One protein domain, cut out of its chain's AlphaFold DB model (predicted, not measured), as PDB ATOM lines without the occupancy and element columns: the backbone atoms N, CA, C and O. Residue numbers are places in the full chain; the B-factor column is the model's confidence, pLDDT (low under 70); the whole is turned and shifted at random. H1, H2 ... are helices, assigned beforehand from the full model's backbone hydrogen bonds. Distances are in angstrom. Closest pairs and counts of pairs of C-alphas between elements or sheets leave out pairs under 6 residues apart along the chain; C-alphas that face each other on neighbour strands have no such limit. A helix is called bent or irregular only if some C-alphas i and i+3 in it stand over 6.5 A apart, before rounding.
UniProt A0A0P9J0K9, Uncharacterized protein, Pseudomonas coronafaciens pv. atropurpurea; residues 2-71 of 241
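This is residues 2 to 71 of the 241 residues of an uncharacterized protein of Pseudomonas coronafaciens pv. atropurpurea (UniProt A0A0P9J0K9). Helices H4 and H2 make two sides of a triangle, closing where H2's end meets H4; short H1 stands at the wide end, and H3 folds back on H4's start as a hairpin. The 70 printed residues, all-helix in class, have four named helices, H1 to H4 in order, and no named strand. The whole is compact: radius of gyration of the C-alphas 11.8 A, spans 39 by 30 by 17 A.

H4, residues 55 to 69, touches H2, residues 23 to 35, with residues 61 to 66 alone, at a steep tilt of 54 degrees; the closest C-alphas, Gly 65 and Trp 35, are 4.2 A apart. H4 touches H3, residues 46 to 52, with residues 56 to 58 alone; the closest C-alphas, Ser 57 and Phe 50, are 5.1 A apart. H3 only just touches H1, residues 15 to 20, with 3 pairs of C-alphas within 8 A, the closest Gln 51 and Phe 17. Every O i to N i+4 pair is within hydrogen-bond range in H1, H3 and H4, and 7 of 9 in irregular H2, whose C-alphas 24 and 27 are 8.0 A apart.

H4 measures 20.9 A and H2 19.9 A between end C-alphas. C-alpha 15 is at (-23.733, 25.208, 23.764), C-alpha 69 at (1.840, 36.020, 16.728).

The printed part has no cut, no long link and no residue under 70 in pLDDT.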
ATOM      1  N   ASP A   2     -14.446  29.516   7.150       92.88
ATOM      2  CA  ASP A   2     -15.572  30.186   7.821       92.88
ATOM      3  C   ASP A   2     -16.045  29.352   9.018       92.88
ATOM      4  O   ASP A   2     -16.775  28.379   8.854       92.88
ATOM      5  N   LEU A   3     -15.590  29.725  10.217       95.69
ATOM      6  CA  LEU A   3     -15.845  28.983  11.456       95.69
ATOM      7  C   LEU A   3     -17.297  29.086  11.948       95.69
ATOM      8  O   LEU A   3     -17.744  28.228  12.709       95.69
ATOM      9  N   PHE A   4     -18.023  30.141  11.564       96.94
ATOM     10  CA  PHE A   4     -19.268  30.532  12.235       96.94
ATOM     11  C   PHE A   4     -20.526  30.345  11.392       96.94
ATOM     12  O   PHE A   4     -21.625  30.470  11.931       96.94
ATOM     13  N   THR A   5     -20.398  29.988  10.115       96.25
ATOM     14  CA  THR A   5     -21.536  29.484   9.339       96.25
ATOM     15  C   THR A   5     -21.884  28.060   9.794       96.25
ATOM     16  O   THR A   5     -21.040  27.165   9.698       96.25
ATOM     17  N   PRO A   6     -23.111  27.801  10.294       96.75
ATOM     18  CA  PRO A   6     -23.506  26.464  10.720       96.75
ATOM     19  C   PRO A   6     -23.431  25.431   9.587       96.75
ATOM     20  O   PRO A   6     -24.014  25.628   8.523       96.75
ATOM     21  N   VAL A   7     -22.757  24.309   9.842       96.62
ATOM     22  CA  VAL A   7     -22.683  23.135   8.953       96.62
ATOM     23  C   VAL A   7     -23.310  21.888   9.583       96.62
ATOM     24  O   VAL A   7     -23.455  20.865   8.917       96.62
ATOM     25  N   VAL A   8     -23.707  21.969  10.859       97.00
ATOM     26  CA  VAL A   8     -24.451  20.920  11.565       97.00
ATOM     27  C   VAL A   8     -25.805  21.436  12.075       97.00
ATOM     28  O   VAL A   8     -25.931  22.627  12.392       97.00
ATOM     29  N   PRO A   9     -26.817  20.554  12.193       97.62
ATOM     30  CA  PRO A   9     -28.107  20.894  12.792       97.62
ATOM     31  C   PRO A   9     -27.981  21.433  14.222       97.62
ATOM     32  O   PRO A   9     -27.075  21.037  14.957       97.62
ATOM     33  N   VAL A  10     -28.903  22.310  14.632       96.94
ATOM     34  CA  VAL A  10     -28.861  23.036  15.920       96.94
ATOM     35  C   VAL A  10     -28.788  22.092  17.122       96.94
ATOM     36  O   VAL A  10     -28.063  22.357  18.074       96.94
ATOM     37  N   GLU A  11     -29.482  20.961  17.066       96.88
ATOM     38  CA  GLU A  11     -29.505  19.923  18.097       96.88
ATOM     39  C   GLU A  11     -28.160  19.206  18.284       96.88
ATOM     40  O   GLU A  11     -27.919  18.606  19.328       96.88
ATOM     41  N   ARG A  12     -27.273  19.279  17.285       97.38
ATOM     42  CA  ARG A  12     -25.902  18.758  17.359       97.38
ATOM     43  C   ARG A  12     -24.887  19.840  17.720       97.38
ATOM     44  O   ARG A  12     -23.723  19.512  17.925       97.38
ATOM     45  N   GLN A  13     -25.298  21.107  17.785       98.12
ATOM     46  CA  GLN A  13     -24.401  22.210  18.108       98.12
ATOM     47  C   GLN A  13     -24.118  22.273  19.604       98.12
ATOM     48  O   GLN A  13     -25.020  22.328  20.448       98.12
ATOM     49  N   HIS A  14     -22.835  22.381  19.912       97.81
ATOM     50  CA  HIS A  14     -22.331  22.650  21.239       97.81
ATOM     51  C   HIS A  14     -22.908  23.963  21.798       97.81
ATOM     52  O   HIS A  14     -23.092  24.942  21.069       97.81
ATOM     53  N   GLU A  15     -23.165  24.018  23.110       96.62
ATOM     54  CA  GLU A  15     -23.733  25.208  23.764       96.62
ATOM     55  C   GLU A  15     -22.853  26.448  23.547       96.62
ATOM     56  O   GLU A  15     -23.359  27.498  23.152       96.62
ATOM     57  N   ASN A  16     -21.532  26.325  23.707       96.56
ATOM     58  CA  ASN A  16     -20.617  27.446  23.462       96.56
ATOM     59  C   ASN A  16     -20.639  27.956  22.019       96.56
ATOM     60  O   ASN A  16     -20.594  29.169  21.811       96.56
ATOM     61  N   PHE A  17     -20.787  27.065  21.031       98.06
ATOM     62  CA  PHE A  17     -20.934  27.485  19.638       98.06
ATOM     63  C   PHE A  17     -22.191  28.346  19.475       98.06
ATOM     64  O   PHE A  17     -22.111  29.487  19.016       98.06
ATOM     65  N   ARG A  18     -23.341  27.862  19.970       97.06
ATOM     66  CA  ARG A  18     -24.614  28.606  19.946       97.06
ATOM     67  C   ARG A  18     -24.507  29.963  20.643       97.06
ATOM     68  O   ARG A  18     -24.996  30.966  20.125       97.06
ATOM     69  N   ARG A  19     -23.825  30.022  21.790       95.06
ATOM     70  CA  ARG A  19     -23.620  31.262  22.553       95.06
ATOM     71  C   ARG A  19     -22.743  32.273  21.837       95.06
ATOM     72  O   ARG A  19     -22.983  33.467  21.987       95.06
ATOM     73  N   VAL A  20     -21.754  31.829  21.067       95.88
ATOM     74  CA  VAL A  20     -20.904  32.717  20.265       95.88
ATOM     75  C   VAL A  20     -21.636  33.252  19.033       95.88
ATOM     76  O   VAL A  20     -21.324  34.352  18.582       95.88
ATOM     77  N   LEU A  21     -22.652  32.553  18.518       96.62
ATOM     78  CA  LEU A  21     -23.440  33.010  17.366       96.62
ATOM     79  C   LEU A  21     -24.432  34.142  17.667       96.62
ATOM     80  O   LEU A  21     -24.971  34.734  16.730       96.62
ATOM     81  N   VAL A  22     -24.669  34.496  18.936       95.88
ATOM     82  CA  VAL A  22     -25.616  35.574  19.265       95.88
ATOM     83  C   VAL A  22     -25.209  36.898  18.585       95.88
ATOM     84  O   VAL A  22     -24.009  37.197  18.490       95.88
ATOM     85  N   PRO A  23     -26.164  37.727  18.113       95.38
ATOM     86  CA  PRO A  23     -25.848  38.917  17.315       95.38
ATOM     87  C   PRO A  23     -24.857  39.878  17.983       95.38
ATOM     88  O   PRO A  23     -23.973  40.409  17.316       95.38
ATOM     89  N   GLY A  24     -24.950  40.030  19.308       96.81
ATOM     90  CA  GLY A  24     -24.087  40.918  20.090       96.81
ATOM     91  C   GLY A  24     -22.609  40.519  20.157       96.81
ATOM     92  O   GLY A  24     -21.815  41.336  20.602       96.81
ATOM     93  N   ARG A  25     -22.226  39.312  19.709       96.62
ATOM     94  CA  ARG A  25     -20.845  38.794  19.784       96.62
ATOM     95  C   ARG A  25     -20.061  38.845  18.468       96.62
ATOM     96  O   ARG A  25     -19.177  38.028  18.209       96.62
ATOM     97  N   VAL A  26     -20.436  39.754  17.568       96.75
ATOM     98  CA  VAL A  26     -19.806  39.864  16.241       96.75
ATOM     99  C   VAL A  26     -18.309  40.181  16.327       96.75
ATOM    100  O   VAL A  26     -17.529  39.629  15.553       96.75
ATOM    101  N   SER A  27     -17.903  41.008  17.290       97.31
ATOM    102  CA  SER A  27     -16.503  41.396  17.484       97.31
ATOM    103  C   SER A  27     -15.656  40.226  17.980       97.31
ATOM    104  O   SER A  27     -14.555  40.013  17.485       97.31
ATOM    105  N   GLU A  28     -16.179  39.414  18.897       96.75
ATOM    106  CA  GLU A  28     -15.504  38.209  19.381       96.75
ATOM    107  C   GLU A  28     -15.345  37.181  18.262       96.75
ATOM    108  O   GLU A  28     -14.265  36.615  18.097       96.75
ATOM    109  N   ARG A  29     -16.379  36.993  17.430       97.69
ATOM    110  CA  ARG A  29     -16.265  36.150  16.231       97.69
ATOM    111  C   ARG A  29     -15.200  36.674  15.271       97.69
ATOM    112  O   ARG A  29     -14.438  35.877  14.740       97.69
ATOM    113  N   ALA A  30     -15.100  37.989  15.075       97.62
ATOM    114  CA  ALA A  30     -14.063  38.572  14.224       97.62
ATOM    115  C   ALA A  30     -12.645  38.287  14.753       97.62
ATOM    116  O   ALA A  30     -11.769  37.931  13.968       97.62
ATOM    117  N   VAL A  31     -12.432  38.371  16.071       97.44
ATOM    118  CA  VAL A  31     -11.146  38.028  16.706       97.44
ATOM    119  C   VAL A  31     -10.788  36.559  16.471       97.44
ATOM    120  O   VAL A  31      -9.697  36.265  15.985       97.44
ATOM    121  N   VAL A  32     -11.716  35.640  16.751       97.31
ATOM    122  CA  VAL A  32     -11.480  34.195  16.589       97.31
ATOM    123  C   VAL A  32     -11.268  33.822  15.117       97.31
ATOM    124  O   VAL A  32     -10.380  33.031  14.804       97.31
ATOM    125  N   SER A  33     -12.022  34.429  14.195       97.31
ATOM    126  CA  SER A  33     -11.795  34.269  12.753       97.31
ATOM    127  C   SER A  33     -10.406  34.752  12.332       97.31
ATOM    128  O   SER A  33      -9.777  34.113  11.493       97.31
ATOM    129  N   GLY A  34      -9.915  35.844  12.928       97.25
ATOM    130  CA  GLY A  34      -8.561  36.347  12.700       97.25
ATOM    131  C   GLY A  34      -7.486  35.368  13.171       97.25
ATOM    132  O   GLY A  34      -6.512  35.137  12.457       97.25
ATOM    133  N   TRP A  35      -7.678  34.722  14.327       97.19
ATOM    134  CA  TRP A  35      -6.780  33.653  14.773       97.19
ATOM    135  C   TRP A  35      -6.741  32.505  13.765       97.19
ATOM    136  O   TRP A  35      -5.658  32.094  13.378       97.19
ATOM    137  N   GLY A  36      -7.898  32.051  13.273       95.44
ATOM    138  CA  GLY A  36      -8.009  30.947  12.311       95.44
ATOM    139  C   GLY A  36      -7.588  31.267  10.869       95.44
ATOM    140  O   GLY A  36      -7.694  30.400   9.995       95.44
ATOM    141  N   GLU A  37      -7.125  32.483  10.566       94.81
ATOM    142  CA  GLU A  37      -6.733  32.861   9.208       94.81
ATOM    143  C   GLU A  37      -5.496  32.073   8.742       94.81
ATOM    144  O   GLU A  37      -4.380  32.268   9.231       94.81
ATOM    145  N   GLY A  38      -5.699  31.195   7.758       92.88
ATOM    146  CA  GLY A  38      -4.677  30.277   7.249       92.88
ATOM    147  C   GLY A  38      -4.592  28.943   8.001       92.88
ATOM    148  O   GLY A  38      -3.730  28.131   7.664       92.88
ATOM    149  N   PHE A  39      -5.461  28.699   8.990       94.31
ATOM    150  CA  PHE A  39      -5.556  27.400   9.656       94.31
ATOM    151  C   PHE A  39      -6.129  26.355   8.681       94.31
ATOM    152  O   PHE A  39      -7.174  26.612   8.064       94.31
ATOM    153  N   PRO A  40      -5.464  25.202   8.488       88.69
ATOM    154  CA  PRO A  40      -5.890  24.224   7.497       88.69
ATOM    155  C   PRO A  40      -7.038  23.345   8.013       88.69
ATOM    156  O   PRO A  40      -6.956  22.796   9.106       88.69
ATOM    157  N   ASP A  41      -8.067  23.123   7.189       86.75
ATOM    158  CA  ASP A  41      -9.038  22.037   7.408       86.75
ATOM    159  C   ASP A  41      -8.561  20.785   6.667       86.75
ATOM    160  O   ASP A  41      -8.868  20.572   5.493       86.75
ATOM    161  N   ARG A  42      -7.687  20.002   7.302       78.81
ATOM    162  CA  ARG A  42      -6.935  18.946   6.602       78.81
ATOM    163  C   ARG A  42      -7.794  17.755   6.200       78.81
ATOM    164  O   ARG A  42      -7.501  17.118   5.190       78.81
ATOM    165  N   ASP A  43      -8.812  17.435   6.990       81.69
ATOM    166  CA  ASP A  43      -9.673  16.271   6.786       81.69
ATOM    167  C   ASP A  43     -11.154  16.634   6.587       81.69
ATOM    168  O   ASP A  43     -11.995  15.736   6.505       81.69
ATOM    169  N   ASN A  44     -11.459  17.928   6.434       84.44
ATOM    170  CA  ASN A  44     -12.808  18.489   6.298       84.44
ATOM    171  C   ASN A  44     -13.729  18.182   7.489       84.44
ATOM    172  O   ASN A  44     -14.956  18.196   7.345       84.44
ATOM    173  N   LYS A  45     -13.162  17.868   8.660       92.44
ATOM    174  CA  LYS A  45     -13.929  17.655   9.893       92.44
ATOM    175  C   LYS A  45     -13.814  18.814  10.857       92.44
ATOM    176  O   LYS A  45     -14.655  18.902  11.751       92.44
ATOM    177  N   PHE A  46     -12.853  19.717  10.667       95.00
ATOM    178  CA  PHE A  46     -12.588  20.758  11.648       95.00
ATOM    179  C   PHE A  46     -13.820  21.633  11.889       95.00
ATOM    180  O   PHE A  46     -14.195  21.868  13.033       95.00
ATOM    181  N   LEU A  47     -14.521  22.044  10.826       95.94
ATOM    182  CA  LEU A  47     -15.768  22.806  10.958       95.94
ATOM    183  C   LEU A  47     -16.864  22.041  11.702       95.94
ATOM    184  O   LEU A  47     -17.608  22.633  12.477       95.94
ATOM    185  N   HIS A  48     -16.967  20.730  11.486       96.75
ATOM    186  CA  HIS A  48     -17.927  19.908  12.210       96.75
ATOM    187  C   HIS A  48     -17.557  19.846  13.701       96.75
ATOM    188  O   HIS A  48     -18.406  20.090  14.551       96.75
ATOM    189  N   GLU A  49     -16.293  19.584  14.035       96.81
ATOM    190  CA  GLU A  49     -15.805  19.488  15.418       96.81
ATOM    191  C   GLU A  49     -15.871  20.823  16.168       96.81
ATOM    192  O   GLU A  49     -16.315  20.862  17.320       96.81
ATOM    193  N   PHE A  50     -15.551  21.928  15.492       97.44
ATOM    194  CA  PHE A  50     -15.700  23.282  16.022       97.44
ATOM    195  C   PHE A  50     -17.150  23.576  16.424       97.44
ATOM    196  O   PHE A  50     -17.391  24.307  17.381       97.44
ATOM    197  N   GLN A  51     -18.129  22.964  15.751       97.75
ATOM    198  CA  GLN A  51     -19.548  23.155  16.046       97.75
ATOM    199  C   GLN A  51     -20.116  22.127  17.027       97.75
ATOM    200  O   GLN A  51     -21.020  22.476  17.782       97.75
ATOM    201  N   THR A  52     -19.623  20.883  17.043       97.50
ATOM    202  CA  THR A  52     -20.176  19.810  17.892       97.50
ATOM    203  C   THR A  52     -19.453  19.626  19.223       97.50
ATOM    204  O   THR A  52     -20.091  19.269  20.209       97.50
ATOM    205  N   THR A  53     -18.142  19.868  19.264       95.62
ATOM    206  CA  THR A  53     -17.294  19.673  20.456       95.62
ATOM    207  C   THR A  53     -16.753  21.002  20.980       95.62
ATOM    208  O   THR A  53     -16.612  21.170  22.186       95.62
ATOM    209  N   PHE A  54     -16.507  21.961  20.083       97.56
ATOM    210  CA  PHE A  54     -16.123  23.352  20.343       97.56
ATOM    211  C   PHE A  54     -14.827  23.553  21.140       97.56
ATOM    212  O   PHE A  54     -13.872  24.056  20.565       97.56
ATOM    213  N   ASN A  55     -14.753  23.185  22.423       97.50
ATOM    214  CA  ASN A  55     -13.643  23.553  23.314       97.50
ATOM    215  C   ASN A  55     -12.272  23.097  22.780       97.50
ATOM    216  O   ASN A  55     -11.324  23.877  22.801       97.50
ATOM    217  N   SER A  56     -12.160  21.862  22.272       97.12
ATOM    218  CA  SER A  56     -10.907  21.344  21.693       97.12
ATOM    219  C   SER A  56     -10.495  22.104  20.432       97.12
ATOM    220  O   SER A  56      -9.395  22.643  20.376       97.12
ATOM    221  N   SER A  57     -11.398  22.234  19.460       97.00
ATOM    222  CA  SER A  57     -11.104  22.926  18.202       97.00
ATOM    223  C   SER A  57     -10.871  24.425  18.423       97.00
ATOM    224  O   SER A  57      -9.999  25.016  17.796       97.00
ATOM    225  N   PHE A  58     -11.602  25.056  19.347       97.81
ATOM    226  CA  PHE A  58     -11.374  26.442  19.758       97.81
ATOM    227  C   PHE A  58      -9.972  26.624  20.343       97.81
ATOM    228  O   PHE A  58      -9.283  27.579  19.987       97.81
ATOM    229  N   TRP A  59      -9.537  25.696  21.198       98.38
ATOM    230  CA  TRP A  59      -8.194  25.716  21.769       98.38
ATOM    231  C   TRP A  59      -7.109  25.592  20.694       98.38
ATOM    232  O   TRP A  59      -6.142  26.351  20.711       98.38
ATOM    233  N   GLU A  60      -7.299  24.729  19.697       97.75
ATOM    234  CA  GLU A  60      -6.387  24.627  18.551       97.75
ATOM    235  C   GLU A  60      -6.338  25.918  17.713       97.75
ATOM    236  O   GLU A  60      -5.246  26.369  17.359       97.75
ATOM    237  N   VAL A  61      -7.485  26.564  17.444       97.75
ATOM    238  CA  VAL A  61      -7.516  27.874  16.756       97.75
ATOM    239  C   VAL A  61      -6.759  28.930  17.561       97.75
ATOM    240  O   VAL A  61      -5.982  29.699  16.990       97.75
ATOM    241  N   TYR A  62      -6.968  28.973  18.878       98.12
ATOM    242  CA  TYR A  62      -6.266  29.903  19.758       98.12
ATOM    243  C   TYR A  62      -4.750  29.675  19.713       98.12
ATOM    244  O   TYR A  62      -3.998  30.624  19.484       98.12
ATOM    245  N   LEU A  63      -4.297  28.427  19.866       98.56
ATOM    246  CA  LEU A  63      -2.878  28.069  19.816       98.56
ATOM    247  C   LEU A  63      -2.247  28.421  18.470       98.56
ATOM    248  O   LEU A  63      -1.146  28.965  18.428       98.56
ATOM    249  N   TYR A  64      -2.950  28.181  17.366       98.12
ATOM    250  CA  TYR A  64      -2.480  28.592  16.050       98.12
ATOM    251  C   TYR A  64      -2.290  30.112  15.946       98.12
ATOM    252  O   TYR A  64      -1.233  30.572  15.500       98.12
ATOM    253  N   GLY A  65      -3.277  30.893  16.398       97.69
ATOM    254  CA  GLY A  65      -3.178  32.352  16.456       97.69
ATOM    255  C   GLY A  65      -1.999  32.817  17.318       97.69
ATOM    256  O   GLY A  65      -1.215  33.672  16.896       97.69
ATOM    257  N   LEU A  66      -1.824  32.195  18.488       97.69
ATOM    258  CA  LEU A  66      -0.710  32.429  19.405       97.69
ATOM    259  C   LEU A  66       0.639  32.166  18.726       97.69
ATOM    260  O   LEU A  66       1.479  33.062  18.669       97.69
ATOM    261  N   PHE A  67       0.856  30.982  18.156       98.06
ATOM    262  CA  PHE A  67       2.131  30.634  17.525       98.06
ATOM    263  C   PHE A  67       2.452  31.531  16.326       98.06
ATOM    264  O   PHE A  67       3.603  31.947  16.162       98.06
ATOM    265  N   LYS A  68       1.442  31.925  15.540       97.19
ATOM    266  CA  LYS A  68       1.622  32.918  14.472       97.19
ATOM    267  C   LYS A  68       2.041  34.283  15.000       97.19
ATOM    268  O   LYS A  68       2.915  34.906  14.404       97.19
ATOM    269  N   SER A  69       1.456  34.744  16.106       96.94
ATOM    270  CA  SER A  69       1.840  36.020  16.728       96.94
ATOM    271  C   SER A  69       3.304  36.040  17.184       96.94
ATOM    272  O   SER A  69       3.968  37.068  17.074       96.94
ATOM    273  N   TYR A  70       3.845  34.882  17.582       96.75
ATOM    274  CA  TYR A  70       5.265  34.698  17.896       96.75
ATOM    275  C   TYR A  70       6.143  34.461  16.657       96.75
ATOM    276  O   TYR A  70       7.340  34.204  16.782       96.75
ATOM    277  N   SER A  71       5.578  34.579  15.451       96.81
ATOM    278  CA  SER A  71       6.260  34.346  14.172       96.81
ATOM    279  C   SER A  71       6.845  32.936  14.031       96.81
ATOM    280  O   SER A  71       7.839  32.735  13.333       96.81
TER     281      SER A  71